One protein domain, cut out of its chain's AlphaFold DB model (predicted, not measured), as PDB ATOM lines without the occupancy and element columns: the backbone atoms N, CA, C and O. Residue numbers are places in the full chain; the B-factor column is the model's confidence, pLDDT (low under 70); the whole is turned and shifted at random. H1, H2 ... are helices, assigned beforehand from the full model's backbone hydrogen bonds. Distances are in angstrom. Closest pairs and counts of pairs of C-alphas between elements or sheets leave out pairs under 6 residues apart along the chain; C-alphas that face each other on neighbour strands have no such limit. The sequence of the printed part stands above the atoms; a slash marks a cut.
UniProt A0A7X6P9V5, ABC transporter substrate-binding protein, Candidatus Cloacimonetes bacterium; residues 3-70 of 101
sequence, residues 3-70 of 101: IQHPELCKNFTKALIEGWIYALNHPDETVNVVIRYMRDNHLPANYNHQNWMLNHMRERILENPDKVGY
ATOM      1  N   ILE A   3     250.939 167.054 237.182       91.31
ATOM      2  CA  ILE A   3     252.173 167.582 236.558       91.31
ATOM      3  C   ILE A   3     252.730 166.650 235.467       91.31
ATOM      4  O   ILE A   3     253.283 167.115 234.477       91.31
ATOM      5  N   GLN A   4     252.580 165.334 235.634       96.69
ATOM      6  CA  GLN A   4     253.080 164.332 234.690       96.69
ATOM      7  C   GLN A   4     252.076 164.033 233.564       96.69
ATOM      8  O   GLN A   4     252.481 163.576 232.497       96.69
ATOM      9  N   HIS A   5     250.781 164.293 233.780       96.25
ATOM     10  CA  HIS A   5     249.693 163.941 232.860       96.25
ATOM     11  C   HIS A   5     248.616 165.042 232.747       96.25
ATOM     12  O   HIS A   5     247.430 164.757 232.941       96.25
ATOM     13  N   PRO A   6     248.979 166.298 232.428       94.06
ATOM     14  CA  PRO A   6     248.050 167.425 232.518       94.06
ATOM     15  C   PRO A   6     246.864 167.280 231.559       94.06
ATOM     16  O   PRO A   6     245.718 167.455 231.962       94.06
ATOM     17  N   GLU A   7     247.114 166.874 230.313       96.06
ATOM     18  CA  GLU A   7     246.059 166.719 229.304       96.06
ATOM     19  C   GLU A   7     245.106 165.560 229.617       96.06
ATOM     20  O   GLU A   7     243.904 165.672 229.390       96.06
ATOM     21  N   LEU A   8     245.605 164.469 230.209       96.38
ATOM     22  CA  LEU A   8     244.746 163.371 230.660       96.38
ATOM     23  C   LEU A   8     243.792 163.844 231.761       96.38
ATOM     24  O   LEU A   8     242.594 163.575 231.690       96.38
ATOM     25  N   CYS A   9     244.308 164.572 232.753       94.44
ATOM     26  CA  CYS A   9     243.489 165.124 233.824       94.44
ATOM     27  C   CYS A   9     242.464 166.135 233.298       94.44
ATOM     28  O   CYS A   9     241.300 166.044 233.669       94.44
ATOM     29  N   LYS A  10     242.855 167.046 232.396       92.88
ATOM     30  CA  LYS A  10     241.928 168.014 231.787       92.88
ATOM     31  C   LYS A  10     240.818 167.328 230.994       92.88
ATOM     32  O   LYS A  10     239.649 167.665 231.168       92.88
ATOM     33  N   ASN A  11     241.164 166.339 230.170       96.06
ATOM     34  CA  ASN A  11     240.181 165.577 229.400       96.06
ATOM     35  C   ASN A  11     239.232 164.792 230.310       96.06
ATOM     36  O   ASN A  11     238.031 164.762 230.055       96.06
ATOM     37  N   PHE A  12     239.750 164.209 231.393       96.25
ATOM     38  CA  PHE A  12     238.928 163.533 232.390       96.25
ATOM     39  C   PHE A  12     237.962 164.502 233.082       96.25
ATOM     40  O   PHE A  12     236.770 164.221 233.151       96.25
ATOM     41  N   THR A  13     238.446 165.661 233.542       93.75
ATOM     42  CA  THR A  13     237.604 166.692 234.168       93.75
ATOM     43  C   THR A  13     236.521 167.178 233.210       93.75
ATOM     44  O   THR A  13     235.356 167.260 233.596       93.75
ATOM     45  N   LYS A  14     236.873 167.438 231.945       94.62
ATOM     46  CA  LYS A  14     235.909 167.825 230.911       94.62
ATOM     47  C   LYS A  14     234.831 166.755 230.721       94.62
ATOM     48  O   LYS A  14     233.649 167.075 230.800       94.62
ATOM     49  N   ALA A  15     235.229 165.494 230.549       97.44
ATOM     50  CA  ALA A  15     234.295 164.379 230.394       97.44
ATOM     51  C   ALA A  15     233.400 164.186 231.632       97.44
ATOM     52  O   ALA A  15     232.221 163.866 231.501       97.44
ATOM     53  N   LEU A  16     233.933 164.408 232.838       95.56
ATOM     54  CA  LEU A  16     233.172 164.330 234.085       95.56
ATOM     55  C   LEU A  16     232.094 165.420 234.162       95.56
ATOM     56  O   LEU A  16     230.958 165.128 234.533       95.56
ATOM     57  N   ILE A  17     232.439 166.661 233.803       95.00
ATOM     58  CA  ILE A  17     231.485 167.780 233.767       95.00
ATOM     59  C   ILE A  17     230.396 167.503 232.726       95.00
ATOM     60  O   ILE A  17     229.213 167.577 233.051       95.00
ATOM     61  N   GLU A  18     230.774 167.115 231.505       96.50
ATOM     62  CA  GLU A  18     229.826 166.736 230.448       96.50
ATOM     63  C   GLU A  18     228.899 165.597 230.899       96.50
ATOM     64  O   GLU A  18     227.688 165.662 230.682       96.50
ATOM     65  N   GLY A  19     229.441 164.595 231.598       96.69
ATOM     66  CA  GLY A  19     228.679 163.485 232.167       96.69
ATOM     67  C   GLY A  19     227.654 163.927 233.212       96.69
ATOM     68  O   GLY A  19     226.514 163.469 233.173       96.69
ATOM     69  N   TRP A  20     228.011 164.853 234.108       96.19
ATOM     70  CA  TRP A  20     227.059 165.423 235.068       96.19
ATOM     71  C   TRP A  20     225.947 166.207 234.378       96.19
ATOM     72  O   TRP A  20     224.775 166.004 234.690       96.19
ATOM     73  N   ILE A  21     226.285 167.062 233.411       95.56
ATOM     74  CA  ILE A  21     225.283 167.817 232.650       95.56
ATOM     75  C   ILE A  21     224.346 166.865 231.900       95.56
ATOM     76  O   ILE A  21     223.126 167.041 231.936       95.56
ATOM     77  N   TYR A  22     224.886 165.818 231.271       97.44
ATOM     78  CA  TYR A  22     224.083 164.791 230.617       97.44
ATOM     79  C   TYR A  22     223.142 164.100 231.606       97.44
ATOM     80  O   TYR A  22     221.939 164.032 231.355       97.44
ATOM     81  N   ALA A  23     223.671 163.651 232.747       97.44
ATOM     82  CA  ALA A  23     222.916 162.933 233.763       97.44
ATOM     83  C   ALA A  23     221.746 163.761 234.320       97.44
ATOM     84  O   ALA A  23     220.625 163.275 234.480       97.44
ATOM     85  N   LEU A  24     221.986 165.052 234.558       96.19
ATOM     86  CA  LEU A  24     220.970 165.986 235.036       96.19
ATOM     87  C   LEU A  24     219.906 166.304 233.974       96.19
ATOM     88  O   LEU A  24     218.779 166.629 234.343       96.19
ATOM     89  N   ASN A  25     220.223 166.185 232.685       97.00
ATOM     90  CA  ASN A  25     219.261 166.355 231.590       97.00
ATOM     91  C   ASN A  25     218.518 165.058 231.221       97.00
ATOM     92  O   ASN A  25     217.472 165.123 230.581       97.00
ATOM     93  N   HIS A  26     219.011 163.898 231.666       98.31
ATOM     94  CA  HIS A  26     218.420 162.576 231.419       98.31
ATOM     95  C   HIS A  26     218.198 161.824 232.748       98.31
ATOM     96  O   HIS A  26     218.819 160.783 232.992       98.31
ATOM     97  N   PRO A  27     217.346 162.343 233.655       97.19
ATOM     98  CA  PRO A  27     217.247 161.835 235.021       97.19
ATOM     99  C   PRO A  27     216.740 160.392 235.100       97.19
ATOM    100  O   PRO A  27     217.308 159.600 235.848       97.19
ATOM    101  N   ASP A  28     215.737 160.014 234.303       97.94
ATOM    102  CA  ASP A  28     215.183 158.653 234.340       97.94
ATOM    103  C   ASP A  28     216.212 157.607 233.884       97.94
ATOM    104  O   ASP A  28     216.379 156.563 234.519       97.94
ATOM    105  N   GLU A  29     216.949 157.888 232.805       98.44
ATOM    106  CA  GLU A  29     218.052 157.034 232.351       98.44
ATOM    107  C   GLU A  29     219.133 156.927 233.431       98.44
ATOM    108  O   GLU A  29     219.529 155.825 233.814       98.44
ATOM    109  N   THR A  30     219.558 158.069 233.971       98.31
ATOM    110  CA  THR A  30     220.605 158.155 234.995       98.31
ATOM    111  C   THR A  30     220.256 157.332 236.226       98.31
ATOM    112  O   THR A  30     221.058 156.514 236.683       98.31
ATOM    113  N   VAL A  31     219.043 157.503 236.753       98.38
ATOM    114  CA  VAL A  31     218.573 156.776 237.936       98.38
ATOM    115  C   VAL A  31     218.519 155.274 237.655       98.38
ATOM    116  O   VAL A  31     218.950 154.481 238.493       98.38
ATOM    117  N   ASN A  32     218.076 154.861 236.465       98.38
ATOM    118  CA  ASN A  32     218.075 153.451 236.077       98.38
ATOM    119  C   ASN A  32     219.491 152.863 235.976       98.38
ATOM    120  O   ASN A  32     219.714 151.736 236.426       98.38
ATOM    121  N   VAL A  33     220.462 153.617 235.447       98.25
ATOM    122  CA  VAL A  33     221.876 153.208 235.408       98.25
ATOM    123  C   VAL A  33     222.426 153.024 236.823       98.25
ATOM    124  O   VAL A  33     223.023 151.985 237.110       98.25
ATOM    125  N   VAL A  34     222.182 153.980 237.725       97.62
ATOM    126  CA  VAL A  34     222.615 153.900 239.132       97.62
ATOM    127  C   VAL A  34     221.989 152.689 239.825       97.62
ATOM    128  O   VAL A  34     222.701 151.893 240.433       97.62
ATOM    129  N   ILE A  35     220.676 152.485 239.680       98.12
ATOM    130  CA  ILE A  35     219.967 151.340 240.270       98.12
ATOM    131  C   ILE A  35     220.508 150.013 239.757       98.12
ATOM    132  O   ILE A  35     220.645 149.082 240.552       98.12
ATOM    133  N   ARG A  36     220.807 149.906 238.456       98.31
ATOM    134  CA  ARG A  36     221.424 148.704 237.885       98.31
ATOM    135  C   ARG A  36     222.736 148.398 238.602       98.31
ATOM    136  O   ARG A  36     222.856 147.326 239.180       98.31
ATOM    137  N   TYR A  37     223.651 149.368 238.676       98.12
ATOM    138  CA  TYR A  37     224.925 149.182 239.377       98.12
ATOM    139  C   TYR A  37     224.749 148.842 240.862       98.12
ATOM    140  O   TYR A  37     225.466 147.988 241.379       98.12
ATOM    141  N   MET A  38     223.791 149.459 241.558       98.06
ATOM    142  CA  MET A  38     223.502 149.125 242.957       98.06
ATOM    143  C   MET A  38     223.027 147.676 243.111       98.06
ATOM    144  O   MET A  38     223.522 146.965 243.982       98.06
ATOM    145  N   ARG A  39     222.104 147.224 242.252       97.62
ATOM    146  CA  ARG A  39     221.579 145.850 242.271       97.62
ATOM    147  C   ARG A  39     222.656 144.823 241.949       97.62
ATOM    148  O   ARG A  39     222.752 143.831 242.662       97.62
ATOM    149  N   ASP A  40     223.490 145.094 240.948       98.25
ATOM    150  CA  ASP A  40     224.612 144.226 240.564       98.25
ATOM    151  C   ASP A  40     225.618 144.055 241.719       98.25
ATOM    152  O   ASP A  40     226.257 143.013 241.858       98.25
ATOM    153  N   ASN A  41     225.715 145.059 242.597       98.06
ATOM    154  CA  ASN A  41     226.547 145.042 243.800       98.06
ATOM    155  C   ASN A  41     225.770 144.666 245.077       98.06
ATOM    156  O   ASN A  41     226.278 144.862 246.179       98.06
ATOM    157  N   HIS A  42     224.562 144.108 244.948       97.06
ATOM    158  CA  HIS A  42     223.725 143.648 246.065       97.06
ATOM    159  C   HIS A  42     223.398 144.740 247.103       97.06
ATOM    160  O   HIS A  42     223.170 144.451 248.279       97.06
ATOM    161  N   LEU A  43     223.357 146.005 246.675       97.44
ATOM    162  CA  LEU A  43     222.978 147.139 247.512       97.44
ATOM    163  C   LEU A  43     221.463 147.394 247.432       97.44
ATOM    164  O   LEU A  43     220.867 147.252 246.357       97.44
ATOM    165  N   PRO A  44     220.815 147.831 248.530       95.06
ATOM    166  CA  PRO A  44     219.418 148.252 248.495       95.06
ATOM    167  C   PRO A  44     219.205 149.402 247.503       95.06
ATOM    168  O   PRO A  44     219.768 150.482 247.664       95.06
ATOM    169  N   ALA A  45     218.366 149.185 246.489       94.94
ATOM    170  CA  ALA A  45     218.115 150.158 245.429       94.94
ATOM    171  C   ALA A  45     216.628 150.527 245.359       94.94
ATOM    172  O   ALA A  45     215.771 149.668 245.142       94.94
ATOM    173  N   ASN A  46     216.320 151.817 245.509       96.38
ATOM    174  CA  ASN A  46     214.965 152.357 245.413       96.38
ATOM    175  C   ASN A  46     214.936 153.518 244.417       96.38
ATOM    176  O   ASN A  46     215.647 154.503 244.601       96.38
ATOM    177  N   TYR A  47     214.084 153.409 243.394       97.06
ATOM    178  CA  TYR A  47     213.989 154.411 242.333       97.06
ATOM    179  C   TYR A  47     213.661 155.805 242.848       97.06
ATOM    180  O   TYR A  47     214.380 156.756 242.557       97.06
ATOM    181  N   ASN A  48     212.620 155.923 243.669       97.69
ATOM    182  CA  ASN A  48     212.167 157.215 244.173       97.69
ATOM    183  C   ASN A  48     213.239 157.883 245.041       97.69
ATOM    184  O   ASN A  48     213.444 159.089 244.931       97.69
ATOM    185  N   HIS A  49     213.957 157.103 245.856       96.81
ATOM    186  CA  HIS A  49     215.058 157.625 246.662       96.81
ATOM    187  C   HIS A  49     216.226 158.109 245.795       96.81
ATOM    188  O   HIS A  49     216.708 159.220 245.993       96.81
ATOM    189  N   GLN A  50     216.646 157.320 244.801       97.81
ATOM    190  CA  GLN A  50     217.748 157.701 243.913       97.81
ATOM    191  C   GLN A  50     217.390 158.905 243.030       97.81
ATOM    192  O   GLN A  50     218.213 159.797 242.842       97.81
ATOM    193  N   ASN A  51     216.143 158.999 242.562       97.88
ATOM    194  CA  ASN A  51     215.655 160.172 241.839       97.88
ATOM    195  C   ASN A  51     215.643 161.430 242.722       97.88
ATOM    196  O   ASN A  51     216.083 162.501 242.306       97.88
ATOM    197  N   TRP A  52     215.192 161.299 243.973       97.81
ATOM    198  CA  TRP A  52     215.256 162.383 244.953       97.81
ATOM    199  C   TRP A  52     216.701 162.836 245.215       97.81
ATOM    200  O   TRP A  52     216.965 164.040 245.224       97.81
ATOM    201  N   MET A  53     217.643 161.894 245.350       96.69
ATOM    202  CA  MET A  53     219.069 162.200 245.503       96.69
ATOM    203  C   MET A  53     219.631 162.936 244.284       96.69
ATOM    204  O   MET A  53     220.330 163.933 244.449       96.69
ATOM    205  N   LEU A  54     219.308 162.494 243.065       97.50
ATOM    206  CA  LEU A  54     219.764 163.157 241.842       97.50
ATOM    207  C   LEU A  54     219.260 164.605 241.761       97.50
ATOM    208  O   LEU A  54     220.014 165.502 241.387       97.50
ATOM    209  N   ASN A  55     218.014 164.854 242.172       96.62
ATOM    210  CA  ASN A  55     217.471 166.211 242.235       96.62
ATOM    211  C   ASN A  55     218.212 167.087 243.260       96.62
ATOM    212  O   ASN A  55     218.522 168.230 242.943       96.62
ATOM    213  N   HIS A  56     218.582 166.543 244.425       96.56
ATOM    214  CA  HIS A  56     219.411 167.265 245.404       96.56
ATOM    215  C   HIS A  56     220.800 167.588 244.846       96.56
ATOM    216  O   HIS A  56     221.322 168.680 245.059       96.56
ATOM    217  N   MET A  57     221.397 166.661 244.095       95.94
ATOM    218  CA  MET A  57     222.670 166.914 243.421       95.94
ATOM    219  C   MET A  57     222.541 168.011 242.361       95.94
ATOM    220  O   MET A  57     223.447 168.834 242.252       95.94
ATOM    221  N   ARG A  58     221.417 168.080 241.624       95.62
ATOM    222  CA  ARG A  58     221.160 169.148 240.641       95.62
ATOM    223  C   ARG A  58     221.288 170.529 241.273       95.62
ATOM    224  O   ARG A  58     221.980 171.374 240.721       95.62
ATOM    225  N   GLU A  59     220.639 170.734 242.417       94.81
ATOM    226  CA  GLU A  59     220.622 172.023 243.120       94.81
ATOM    227  C   GLU A  59     222.026 172.483 243.525       94.81
ATOM    228  O   GLU A  59     222.311 173.673 243.495       94.81
ATOM    229  N   ARG A  60     222.915 171.543 243.866       92.75
ATOM    230  CA  ARG A  60     224.298 171.839 244.266       92.75
ATOM    231  C   ARG A  60     225.233 172.025 243.079       92.75
ATOM    232  O   ARG A  60     226.042 172.940 243.071       92.75
ATOM    233  N   ILE A  61     225.133 171.162 242.071       93.25
ATOM    234  CA  ILE A  61     226.019 171.202 240.898       93.25
ATOM    235  C   ILE A  61     225.713 172.423 240.026       93.25
ATOM    236  O   ILE A  61     226.633 173.034 239.489       93.25
ATOM    237  N   LEU A  62     224.433 172.779 239.889       93.00
ATOM    238  CA  LEU A  62     223.972 173.905 239.076       93.00
ATOM    239  C   LEU A  62     223.658 175.153 239.909       93.00
ATOM    240  O   LEU A  62     222.947 176.031 239.427       93.00
ATOM    241  N   GLU A  63     224.185 175.259 241.132       92.12
ATOM    242  CA  GLU A  63     224.058 176.475 241.950       92.12
ATOM    243  C   GLU A  63     224.622 177.701 241.207       92.12
ATOM    244  O   GLU A  63     224.039 178.784 241.245       92.12
ATOM    245  N   ASN A  64     225.710 177.503 240.453       91.75
ATOM    246  CA  ASN A  64     226.248 178.480 239.508       91.75
ATOM    247  C   ASN A  64     226.504 177.825 238.135       91.75
ATOM    248  O   ASN A  64     227.602 177.315 237.893       91.75
ATOM    249  N   PRO A  65     225.507 177.822 237.228       87.75
ATOM    250  CA  PRO A  65     225.597 177.123 235.944       87.75
ATOM    251  C   PRO A  65     226.749 177.594 235.046       87.75
ATOM    252  O   PRO A  65     227.300 176.796 234.293       87.75
ATOM    253  N   ASP A  66     227.158 178.861 235.158       89.69
ATOM    254  CA  ASP A  66     228.262 179.429 234.372       89.69
ATOM    255  C   ASP A  66     229.647 179.019 234.904       89.69
ATOM    256  O   ASP A  66     230.671 179.277 234.267       89.69
ATOM    257  N   LYS A  67     229.698 178.392 236.085       91.12
ATOM    258  CA  LYS A  67     230.930 178.035 236.803       91.12
ATOM    259  C   LYS A  67     230.944 176.579 237.282       91.12
ATOM    260  O   LYS A  67     231.595 176.262 238.276       91.12
ATOM    261  N   VAL A  68     230.257 175.670 236.591       91.62
ATOM    262  CA  VAL A  68     230.271 174.241 236.950       91.62
ATOM    263  C   VAL A  68     231.708 173.705 236.950       91.62
ATOM    264  O   VAL A  68     232.440 173.844 235.973       91.62
ATOM    265  N   GLY A  69     232.108 173.078 238.060       89.75
ATOM    266  CA  GLY A  69     233.455 172.528 238.244       89.75
ATOM    267  C   GLY A  69     234.523 173.550 238.656       89.75
ATOM    268  O   GLY A  69     235.673 173.165 238.859       89.75
ATOM    269  N   TYR A  70     234.165 174.827 238.810       92.38
ATOM    270  CA  TYR A  70     235.047 175.846 239.374       92.38
ATOM    271  C   TYR A  70     234.975 175.830 240.904       92.38
ATOM    272  O   TYR A  70     233.889 175.854 241.480       92.38
TER     273      TYR A  70
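Overview. This is residues 3 to 70 of the 101 residues of the protein "ABC transporter substrate-binding protein" of Candidatus Cloacimonetes bacterium (UniProt A0A7X6P9V5). A long helix, H1, makes a corner with H2, and H3 folds back to pack on H2 at a steep angle; residues 3 to 12 stick out as an arm. The printed part has 68 residues with three named helices, H1, H2, H3, and no named strand: all helix. It is loose, with a radius of gyration of the C-alphas of 14.4 A and spans of 40 by 27 by 15 A.

Arrangement. H1, residues 6 to 25, and H2, residues 27 to 40, only just touch, only at the corner by their link, with 3 pairs of C-alphas within 8 A; the closest C-alphas, of Ala 23 and Thr 30, are 5.4 A apart. Their lines are only just about perpendicular, at 70.1 degrees. H2 touches H3, residues 47 to 61; the closest C-alphas, of Val 31 and Asn 51, are 5.9 A apart. They run opposite ways at a steep tilt of 59 degrees. H1 and H3 are close but not clearly touching, the closest C-alphas, of Leu 24 and Arg 58, being 6.4 A apart. In H1, H2 and H3 every O i to N i+4 pair is within hydrogen-bond range.

Along the chain. H1 begins at C-alpha 6 (248.050, 167.425, 232.518) and is 28.8 A long. H2 is 19.9 A long. H3 is 20.7 A long and ends at C-alpha 61 (226.019, 171.202, 240.898).

Size, cuts and confidence. The farthest C-alphas, of Gln 4 and Asn 48, are 42.6 A apart. The printed part has no cut, the link H1 to H2 is tight, H2 to H3 short, and no printed residue is under 70 in pLDDT.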